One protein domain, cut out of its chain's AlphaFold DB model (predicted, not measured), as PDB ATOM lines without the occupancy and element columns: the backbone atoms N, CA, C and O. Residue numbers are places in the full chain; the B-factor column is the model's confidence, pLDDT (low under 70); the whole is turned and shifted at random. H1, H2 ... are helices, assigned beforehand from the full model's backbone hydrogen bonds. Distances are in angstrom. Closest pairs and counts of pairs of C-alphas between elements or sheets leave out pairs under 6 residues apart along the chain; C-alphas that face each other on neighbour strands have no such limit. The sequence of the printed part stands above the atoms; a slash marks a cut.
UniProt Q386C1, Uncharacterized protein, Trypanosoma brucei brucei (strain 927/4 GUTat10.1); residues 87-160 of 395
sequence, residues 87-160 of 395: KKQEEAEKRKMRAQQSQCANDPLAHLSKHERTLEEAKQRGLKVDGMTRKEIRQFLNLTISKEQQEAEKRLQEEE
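Overview. This is residues 87 to 160 of the 395 residues of an uncharacterized protein of Trypanosoma brucei brucei (strain 927/4 GUTat10.1) (UniProt Q386C1). This is an open hook of helices: H2 and H3 pack on each other steeply, and two arms stick out, residues 87 to 99 of H1 and residues 147 to 159 of H4. The printed part is all helix, 74 residues with four named helices, H1 to H4 in order. It is only just loose, close to extended, with radius of gyration of the C-alphas 16.8 A, and spans 50 by 36 by 18 A.

Arrangement. Start at H1, residues 87 to 106; it is apart from H2, residues 114 to 124. Look at Ala 122 and Leu 141, 6.6 A apart, the closest C-alphas where H2 touches H3, residues 134 to 143. These two run the same way at a steep tilt of 58 degrees. After a tight link comes H4, residues 147 to 159, apart from H1, H2 and H3. In H1, H2, H3 and H4 every O i to N i+4 pair is within hydrogen-bond range.

Along the chain. Find C-alpha 87 at (189.698, 241.313, 357.202); from there H1 runs 28.4 A. H2 measures 15.3 A, H3 14.3 A, and H4 18.1 A, ending at C-alpha 159, (214.761, 261.281, 377.140).

Size, cuts and confidence. The farthest C-alphas, Lys 87 and Gly 131, are 50.6 A apart. The printed part has no cut and no long link. Look for pLDDT under 70 at residues 146, 148, 159 and 160.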
ATOM      1  N   LYS A  87     189.424 239.876 357.046       92.79
ATOM      2  CA  LYS A  87     189.698 241.313 357.202       92.79
ATOM      3  C   LYS A  87     190.714 241.602 358.311       92.79
ATOM      4  O   LYS A  87     191.546 242.496 358.179       92.79
ATOM      5  N   LYS A  88     190.668 240.844 359.411       92.43
ATOM      6  CA  LYS A  88     191.628 240.980 360.515       92.43
ATOM      7  C   LYS A  88     193.030 240.497 360.124       92.43
ATOM      8  O   LYS A  88     194.005 241.100 360.567       92.43
ATOM      9  N   GLN A  89     193.137 239.432 359.329       91.92
ATOM     10  CA  GLN A  89     194.416 238.945 358.801       91.92
ATOM     11  C   GLN A  89     195.015 239.945 357.811       91.92
ATOM     12  O   GLN A  89     196.153 240.359 358.005       91.92
ATOM     13  N   GLU A  90     194.222 240.431 356.854       93.08
ATOM     14  CA  GLU A  90     194.650 241.447 355.888       93.08
ATOM     15  C   GLU A  90     195.105 242.741 356.590       93.08
ATOM     16  O   GLU A  90     196.159 243.295 356.279       93.08
ATOM     17  N   GLU A  91     194.367 243.216 357.604       91.18
ATOM     18  CA  GLU A  91     194.775 244.396 358.376       91.18
ATOM     19  C   GLU A  91     196.069 244.143 359.168       91.18
ATOM     20  O   GLU A  91     196.928 245.024 359.249       91.18
ATOM     21  N   ALA A  92     196.242 242.947 359.739       91.91
ATOM     22  CA  ALA A  92     197.461 242.577 360.453       91.91
ATOM     23  C   ALA A  92     198.676 242.498 359.515       91.91
ATOM     24  O   ALA A  92     199.749 242.987 359.872       91.91
ATOM     25  N   GLU A  93     198.517 241.944 358.314       91.80
ATOM     26  CA  GLU A  93     199.556 241.908 357.280       91.80
ATOM     27  C   GLU A  93     199.893 243.311 356.782       91.80
ATOM     28  O   GLU A  93     201.060 243.694 356.756       91.80
ATOM     29  N   LYS A  94     198.882 244.143 356.515       93.62
ATOM     30  CA  LYS A  94     199.077 245.546 356.135       93.62
ATOM     31  C   LYS A  94     199.797 246.346 357.221       93.62
ATOM     32  O   LYS A  94     200.638 247.187 356.907       93.62
ATOM     33  N   ARG A  95     199.506 246.089 358.501       90.86
ATOM     34  CA  ARG A  95     200.233 246.689 359.634       90.86
ATOM     35  C   ARG A  95     201.683 246.210 359.697       90.86
ATOM     36  O   ARG A  95     202.560 247.044 359.894       90.86
ATOM     37  N   LYS A  96     201.949 244.915 359.488       89.42
ATOM     38  CA  LYS A  96     203.318 244.368 359.431       89.42
ATOM     39  C   LYS A  96     204.118 244.964 358.274       89.42
ATOM     40  O   LYS A  96     205.233 245.419 358.500       89.42
ATOM     41  N   MET A  97     203.530 245.044 357.080       87.47
ATOM     42  CA  MET A  97     204.166 245.651 355.907       87.47
ATOM     43  C   MET A  97     204.463 247.136 356.126       87.47
ATOM     44  O   MET A  97     205.558 247.586 355.814       87.47
ATOM     45  N   ARG A  98     203.536 247.896 356.727       87.92
ATOM     46  CA  ARG A  98     203.783 249.300 357.098       87.92
ATOM     47  C   ARG A  98     204.887 249.445 358.141       87.92
ATOM     48  O   ARG A  98     205.706 250.345 358.013       87.92
ATOM     49  N   ALA A  99     204.926 248.568 359.145       85.08
ATOM     50  CA  ALA A  99     205.980 248.577 360.153       85.08
ATOM     51  C   ALA A  99     207.353 248.293 359.523       85.08
ATOM     52  O   ALA A  99     208.292 249.047 359.759       85.08
ATOM     53  N   GLN A 100     207.451 247.282 358.653       81.42
ATOM     54  CA  GLN A 100     208.676 246.986 357.904       81.42
ATOM     55  C   GLN A 100     209.072 248.142 356.978       81.42
ATOM     56  O   GLN A 100     210.222 248.558 357.002       81.42
ATOM     57  N   GLN A 101     208.130 248.733 356.236       82.81
ATOM     58  CA  GLN A 101     208.397 249.912 355.402       82.81
ATOM     59  C   GLN A 101     208.892 251.104 356.226       82.81
ATOM     60  O   GLN A 101     209.844 251.757 355.821       82.81
ATOM     61  N   SER A 102     208.294 251.371 357.394       82.28
ATOM     62  CA  SER A 102     208.756 252.444 358.282       82.28
ATOM     63  C   SER A 102     210.143 252.169 358.865       82.28
ATOM     64  O   SER A 102     210.930 253.093 359.026       82.28
ATOM     65  N   GLN A 103     210.472 250.902 359.130       73.86
ATOM     66  CA  GLN A 103     211.811 250.509 359.564       73.86
ATOM     67  C   GLN A 103     212.828 250.686 358.435       73.86
ATOM     68  O   GLN A 103     213.867 251.289 358.669       73.86
ATOM     69  N   CYS A 104     212.509 250.257 357.209       71.68
ATOM     70  CA  CYS A 104     213.367 250.466 356.039       71.68
ATOM     71  C   CYS A 104     213.516 251.944 355.650       71.68
ATOM     72  O   CYS A 104     214.527 252.313 355.067       71.68
ATOM     73  N   ALA A 105     212.524 252.787 355.947       75.21
ATOM     74  CA  ALA A 105     212.611 254.227 355.708       75.21
ATOM     75  C   ALA A 105     213.570 254.926 356.685       75.21
ATOM     76  O   ALA A 105     214.233 255.884 356.300       75.21
ATOM     77  N   ASN A 106     213.641 254.449 357.931       74.03
ATOM     78  CA  ASN A 106     214.497 255.032 358.966       74.03
ATOM     79  C   ASN A 106     215.913 254.435 358.978       74.03
ATOM     80  O   ASN A 106     216.848 255.109 359.390       74.03
ATOM     81  N   ASP A 107     216.068 253.183 358.542       73.12
ATOM     82  CA  ASP A 107     217.341 252.465 358.510       73.12
ATOM     83  C   ASP A 107     217.537 251.829 357.117       73.12
ATOM     84  O   ASP A 107     216.895 250.819 356.805       73.12
ATOM     85  N   PRO A 108     218.409 252.384 356.252       73.25
ATOM     86  CA  PRO A 108     218.650 251.835 354.916       73.25
ATOM     87  C   PRO A 108     219.249 250.420 354.964       73.25
ATOM     88  O   PRO A 108     219.093 249.652 354.013       73.25
ATOM     89  N   LEU A 109     219.861 250.031 356.087       76.21
ATOM     90  CA  LEU A 109     220.421 248.699 356.316       76.21
ATOM     91  C   LEU A 109     219.394 247.737 356.934       76.21
ATOM     92  O   LEU A 109     219.730 246.602 357.280       76.21
ATOM     93  N   ALA A 110     218.118 248.144 357.033       73.85
ATOM     94  CA  ALA A 110     217.060 247.356 357.659       73.85
ATOM     95  C   ALA A 110     216.906 245.943 357.057       73.85
ATOM     96  O   ALA A 110     216.586 244.987 357.768       73.85
ATOM     97  N   HIS A 111     217.153 245.825 355.753       74.67
ATOM     98  CA  HIS A 111     217.022 244.600 354.969       74.67
ATOM     99  C   HIS A 111     218.130 243.569 355.236       74.67
ATOM    100  O   HIS A 111     217.934 242.385 354.967       74.67
ATOM    101  N   LEU A 112     219.270 244.001 355.781       82.51
ATOM    102  CA  LEU A 112     220.409 243.134 356.048       82.51
ATOM    103  C   LEU A 112     220.212 242.320 357.321       82.51
ATOM    104  O   LEU A 112     219.669 242.794 358.330       82.51
ATOM    105  N   SER A 113     220.734 241.095 357.295       83.77
ATOM    106  CA  SER A 113     220.826 240.256 358.483       83.77
ATOM    107  C   SER A 113     221.658 240.955 359.557       83.77
ATOM    108  O   SER A 113     222.618 241.667 359.266       83.77
ATOM    109  N   LYS A 114     221.355 240.700 360.836       85.09
ATOM    110  CA  LYS A 114     222.107 241.277 361.967       85.09
ATOM    111  C   LYS A 114     223.620 241.078 361.827       85.09
ATOM    112  O   LYS A 114     224.387 241.928 362.254       85.09
ATOM    113  N   HIS A 115     224.045 239.944 361.267       83.72
ATOM    114  CA  HIS A 115     225.460 239.667 361.028       83.72
ATOM    115  C   HIS A 115     226.043 240.537 359.909       83.72
ATOM    116  O   HIS A 115     227.110 241.111 360.086       83.72
ATOM    117  N   GLU A 116     225.340 240.671 358.789       88.19
ATOM    118  CA  GLU A 116     225.767 241.513 357.666       88.19
ATOM    119  C   GLU A 116     225.903 242.967 358.104       88.19
ATOM    120  O   GLU A 116     226.945 243.563 357.858       88.19
ATOM    121  N   ARG A 117     224.948 243.478 358.893       87.30
ATOM    122  CA  ARG A 117     225.066 244.811 359.498       87.30
ATOM    123  C   ARG A 117     226.327 244.958 360.342       87.30
ATOM    124  O   ARG A 117     227.037 245.938 360.185       87.30
ATOM    125  N   THR A 118     226.650 243.974 361.188       85.77
ATOM    126  CA  THR A 118     227.890 244.032 361.983       85.77
ATOM    127  C   THR A 118     229.152 243.984 361.120       85.77
ATOM    128  O   THR A 118     230.157 244.591 361.480       85.77
ATOM    129  N   LEU A 119     229.129 243.283 359.981       88.50
ATOM    130  CA  LEU A 119     230.262 243.276 359.055       88.50
ATOM    131  C   LEU A 119     230.405 244.618 358.336       88.50
ATOM    132  O   LEU A 119     231.519 245.111 358.194       88.50
ATOM    133  N   GLU A 120     229.298 245.203 357.882       86.16
ATOM    134  CA  GLU A 120     229.297 246.514 357.234       86.16
ATOM    135  C   GLU A 120     229.715 247.619 358.193       86.16
ATOM    136  O   GLU A 120     230.562 248.431 357.840       86.16
ATOM    137  N   GLU A 121     229.211 247.600 359.423       87.02
ATOM    138  CA  GLU A 121     229.614 248.524 360.478       87.02
ATOM    139  C   GLU A 121     231.119 248.408 360.768       87.02
ATOM    140  O   GLU A 121     231.824 249.414 360.855       87.02
ATOM    141  N   ALA A 122     231.654 247.184 360.841       86.29
ATOM    142  CA  ALA A 122     233.086 246.966 361.017       86.29
ATOM    143  C   ALA A 122     233.906 247.480 359.820       86.29
ATOM    144  O   ALA A 122     234.936 248.125 360.020       86.29
ATOM    145  N   LYS A 123     233.432 247.264 358.583       87.74
ATOM    146  CA  LYS A 123     234.061 247.795 357.360       87.74
ATOM    147  C   LYS A 123     234.034 249.324 357.320       87.74
ATOM    148  O   LYS A 123     235.051 249.929 356.998       87.74
ATOM    149  N   GLN A 124     232.915 249.949 357.688       86.61
ATOM    150  CA  GLN A 124     232.769 251.409 357.762       86.61
ATOM    151  C   GLN A 124     233.718 252.025 358.794       86.61
ATOM    152  O   GLN A 124     234.268 253.100 358.569       86.61
ATOM    153  N   ARG A 125     233.976 251.312 359.895       82.07
ATOM    154  CA  ARG A 125     234.967 251.692 360.914       82.07
ATOM    155  C   ARG A 125     236.420 251.378 360.516       82.07
ATOM    156  O   ARG A 125     237.326 251.611 361.311       82.07
ATOM    157  N   GLY A 126     236.657 250.863 359.305       82.31
ATOM    158  CA  GLY A 126     237.992 250.608 358.754       82.31
ATOM    159  C   GLY A 126     238.600 249.246 359.104       82.31
ATOM    160  O   GLY A 126     239.784 249.026 358.840       82.31
ATOM    161  N   LEU A 127     237.828 248.317 359.681       84.82
ATOM    162  CA  LEU A 127     238.310 246.969 359.978       84.82
ATOM    163  C   LEU A 127     238.338 246.114 358.703       84.82
ATOM    164  O   LEU A 127     237.330 245.967 358.005       84.82
ATOM    165  N   LYS A 128     239.485 245.492 358.420       87.32
ATOM    166  CA  LYS A 128     239.602 244.472 357.371       87.32
ATOM    167  C   LYS A 128     238.961 243.178 357.870       87.32
ATOM    168  O   LYS A 128     239.558 242.453 358.652       87.32
ATOM    169  N   VAL A 129     237.726 242.926 357.440       85.95
ATOM    170  CA  VAL A 129     236.904 241.783 357.881       85.95
ATOM    171  C   VAL A 129     237.435 240.433 357.376       85.95
ATOM    172  O   VAL A 129     237.169 239.401 357.991       85.95
ATOM    173  N   ASP A 130     238.192 240.426 356.278       86.67
ATOM    174  CA  ASP A 130     238.669 239.197 355.644       86.67
ATOM    175  C   ASP A 130     239.632 238.436 356.572       86.67
ATOM    176  O   ASP A 130     240.710 238.918 356.913       86.67
ATOM    177  N   GLY A 131     239.226 237.232 356.989       86.91
ATOM    178  CA  GLY A 131     240.005 236.348 357.864       86.91
ATOM    179  C   GLY A 131     239.743 236.500 359.367       86.91
ATOM    180  O   GLY A 131     240.266 235.697 360.137       86.91
ATOM    181  N   MET A 132     238.920 237.461 359.799       85.56
ATOM    182  CA  MET A 132     238.603 237.642 361.220       85.56
ATOM    183  C   MET A 132     237.451 236.756 361.687       85.56
ATOM    184  O   MET A 132     236.468 236.522 360.978       85.56
ATOM    185  N   THR A 133     237.528 236.307 362.938       89.01
ATOM    186  CA  THR A 133     236.415 235.584 363.555       89.01
ATOM    187  C   THR A 133     235.304 236.549 363.974       89.01
ATOM    188  O   THR A 133     235.532 237.692 364.367       89.01
ATOM    189  N   ARG A 134     234.053 236.072 363.996       85.27
ATOM    190  CA  ARG A 134     232.899 236.857 364.485       85.27
ATOM    191  C   ARG A 134     233.120 237.440 365.891       85.27
ATOM    192  O   ARG A 134     232.524 238.460 366.234       85.27
ATOM    193  N   LYS A 135     233.928 236.771 366.724       88.66
ATOM    194  CA  LYS A 135     234.268 237.235 368.075       88.66
ATOM    195  C   LYS A 135     235.187 238.453 368.028       88.66
ATOM    196  O   LYS A 135     234.881 239.424 368.707       88.66
ATOM    197  N   GLU A 136     236.228 238.424 367.200       87.32
ATOM    198  CA  GLU A 136     237.143 239.557 366.995       87.32
ATOM    199  C   GLU A 136     236.402 240.784 366.465       87.32
ATOM    200  O   GLU A 136     236.552 241.875 367.007       87.32
ATOM    201  N   ILE A 137     235.513 240.594 365.483       88.03
ATOM    202  CA  ILE A 137     234.708 241.687 364.915       88.03
ATOM    203  C   ILE A 137     233.847 242.342 366.000       88.03
ATOM    204  O   ILE A 137     233.821 243.561 366.134       88.03
ATOM    205  N   ARG A 138     233.173 241.540 366.831       85.18
ATOM    206  CA  ARG A 138     232.370 242.059 367.951       85.18
ATOM    207  C   ARG A 138     233.216 242.742 369.015       85.18
ATOM    208  O   ARG A 138     232.792 243.760 369.546       85.18
ATOM    209  N   GLN A 139     234.382 242.189 369.337       86.37
ATOM    210  CA  GLN A 139     235.307 242.811 370.282       86.37
ATOM    211  C   GLN A 139     235.760 244.180 369.771       86.37
ATOM    212  O   GLN A 139     235.698 245.145 370.525       86.37
ATOM    213  N   PHE A 140     236.110 244.293 368.488       85.18
ATOM    214  CA  PHE A 140     236.441 245.572 367.863       85.18
ATOM    215  C   PHE A 140     235.269 246.561 367.914       85.18
ATOM    216  O   PHE A 140     235.459 247.716 368.300       85.18
ATOM    217  N   LEU A 141     234.054 246.114 367.577       84.27
ATOM    218  CA  LEU A 141     232.866 246.971 367.608       84.27
ATOM    219  C   LEU A 141     232.530 247.464 369.021       84.27
ATOM    220  O   LEU A 141     232.151 248.618 369.186       84.27
ATOM    221  N   ASN A 142     232.716 246.618 370.036       80.09
ATOM    222  CA  ASN A 142     232.500 246.985 371.436       80.09
ATOM    223  C   ASN A 142     233.574 247.951 371.963       80.09
ATOM    224  O   ASN A 142     233.271 248.797 372.798       80.09
ATOM    225  N   LEU A 143     234.824 247.819 371.505       75.39
ATOM    226  CA  LEU A 143     235.926 248.707 371.897       75.39
ATOM    227  C   LEU A 143     235.833 250.079 371.217       75.39
ATOM    228  O   LEU A 143     236.280 251.080 371.772       75.39
ATOM    229  N   THR A 144     235.252 250.133 370.021       71.91
ATOM    230  CA  THR A 144     235.060 251.374 369.270       71.91
ATOM    231  C   THR A 144     233.632 251.875 369.469       71.91
ATOM    232  O   THR A 144     232.725 251.517 368.734       71.91
ATOM    233  N   ILE A 145     233.384 252.711 370.474       70.18
ATOM    234  CA  ILE A 145     232.062 253.344 370.601       70.18
ATOM    235  C   ILE A 145     231.922 254.356 369.454       70.18
ATOM    236  O   ILE A 145     232.687 255.318 369.378       70.18
ATOM    237  N   SER A 146     230.980 254.126 368.533       68.97
ATOM    238  CA  SER A 146     230.693 255.080 367.455       68.97
ATOM    239  C   SER A 146     230.213 256.404 368.053       68.97
ATOM    240  O   SER A 146     229.476 256.408 369.040       68.97
ATOM    241  N   LYS A 147     230.580 257.538 367.438       73.05
ATOM    242  CA  LYS A 147     230.045 258.859 367.819       73.05
ATOM    243  C   LYS A 147     228.511 258.853 367.836       73.05
ATOM    244  O   LYS A 147     227.910 259.409 368.744       73.05
ATOM    245  N   GLU A 148     227.902 258.131 366.898       67.23
ATOM    246  CA  GLU A 148     226.452 257.945 366.812       67.23
ATOM    247  C   GLU A 148     225.877 257.198 368.023       67.23
ATOM    248  O   GLU A 148     224.818 257.559 368.526       67.23
ATOM    249  N   GLN A 149     226.594 256.201 368.552       74.35
ATOM    250  CA  GLN A 149     226.170 255.489 369.757       74.35
ATOM    251  C   GLN A 149     226.261 256.393 370.991       74.35
ATOM    252  O   GLN A 149     225.351 256.384 371.812       74.35
ATOM    253  N   GLN A 150     227.304 257.221 371.097       78.58
ATOM    254  CA  GLN A 150     227.399 258.206 372.179       78.58
ATOM    255  C   GLN A 150     226.283 259.253 372.093       78.58
ATOM    256  O   GLN A 150     225.741 259.658 373.116       78.58
ATOM    257  N   GLU A 151     225.927 259.704 370.889       79.34
ATOM    258  CA  GLU A 151     224.802 260.619 370.680       79.34
ATOM    259  C   GLU A 151     223.458 259.957 370.989       79.34
ATOM    260  O   GLU A 151     222.608 260.581 371.619       79.34
ATOM    261  N   ALA A 152     223.270 258.690 370.616       75.71
ATOM    262  CA  ALA A 152     222.080 257.920 370.958       75.71
ATOM    263  C   ALA A 152     221.970 257.687 372.470       75.71
ATOM    264  O   ALA A 152     220.892 257.856 373.023       75.71
ATOM    265  N   GLU A 153     223.068 257.370 373.159       78.91
ATOM    266  CA  GLU A 153     223.107 257.250 374.621       78.91
ATOM    267  C   GLU A 153     222.839 258.595 375.305       78.91
ATOM    268  O   GLU A 153     222.110 258.635 376.289       78.91
ATOM    269  N   LYS A 154     223.341 259.712 374.763       80.54
ATOM    270  CA  LYS A 154     223.001 261.059 375.252       80.54
ATOM    271  C   LYS A 154     221.524 261.384 375.046       80.54
ATOM    272  O   LYS A 154     220.886 261.839 375.988       80.54
ATOM    273  N   ARG A 155     220.959 261.097 373.868       75.14
ATOM    274  CA  ARG A 155     219.515 261.254 373.610       75.14
ATOM    275  C   ARG A 155     218.695 260.380 374.544       75.14
ATOM    276  O   ARG A 155     217.743 260.868 375.133       75.14
ATOM    277  N   LEU A 156     219.103 259.128 374.741       74.33
ATOM    278  CA  LEU A 156     218.472 258.236 375.703       74.33
ATOM    279  C   LEU A 156     218.598 258.780 377.122       74.33
ATOM    280  O   LEU A 156     217.613 258.726 377.819       74.33
ATOM    281  N   GLN A 157     219.715 259.372 377.547       71.19
ATOM    282  CA  GLN A 157     219.852 260.000 378.875       71.19
ATOM    283  C   GLN A 157     219.046 261.304 379.028       71.19
ATOM    284  O   GLN A 157     218.656 261.688 380.136       71.19
ATOM    285  N   GLU A 158     218.831 262.025 377.929       70.64
ATOM    286  CA  GLU A 158     218.008 263.235 377.881       70.64
ATOM    287  C   GLU A 158     216.510 262.908 377.911       70.64
ATOM    288  O   GLU A 158     215.758 263.598 378.612       70.64
ATOM    289  N   GLU A 159     216.110 261.859 377.186       67.98
ATOM    290  CA  GLU A 159     214.761 261.281 377.140       67.98
ATOM    291  C   GLU A 159     214.467 260.385 378.350       67.98
ATOM    292  O   GLU A 159     213.306 260.244 378.747       67.98
ATOM    293  N   GLU A 160     215.504 259.795 378.954       63.52
ATOM    294  CA  GLU A 160     215.411 258.955 380.139       63.52
ATOM    295  C   GLU A 160     214.740 259.782 381.212       63.52
ATOM    296  O   GLU A 160     215.132 260.893 381.582       63.52
TER     297      GLU A 160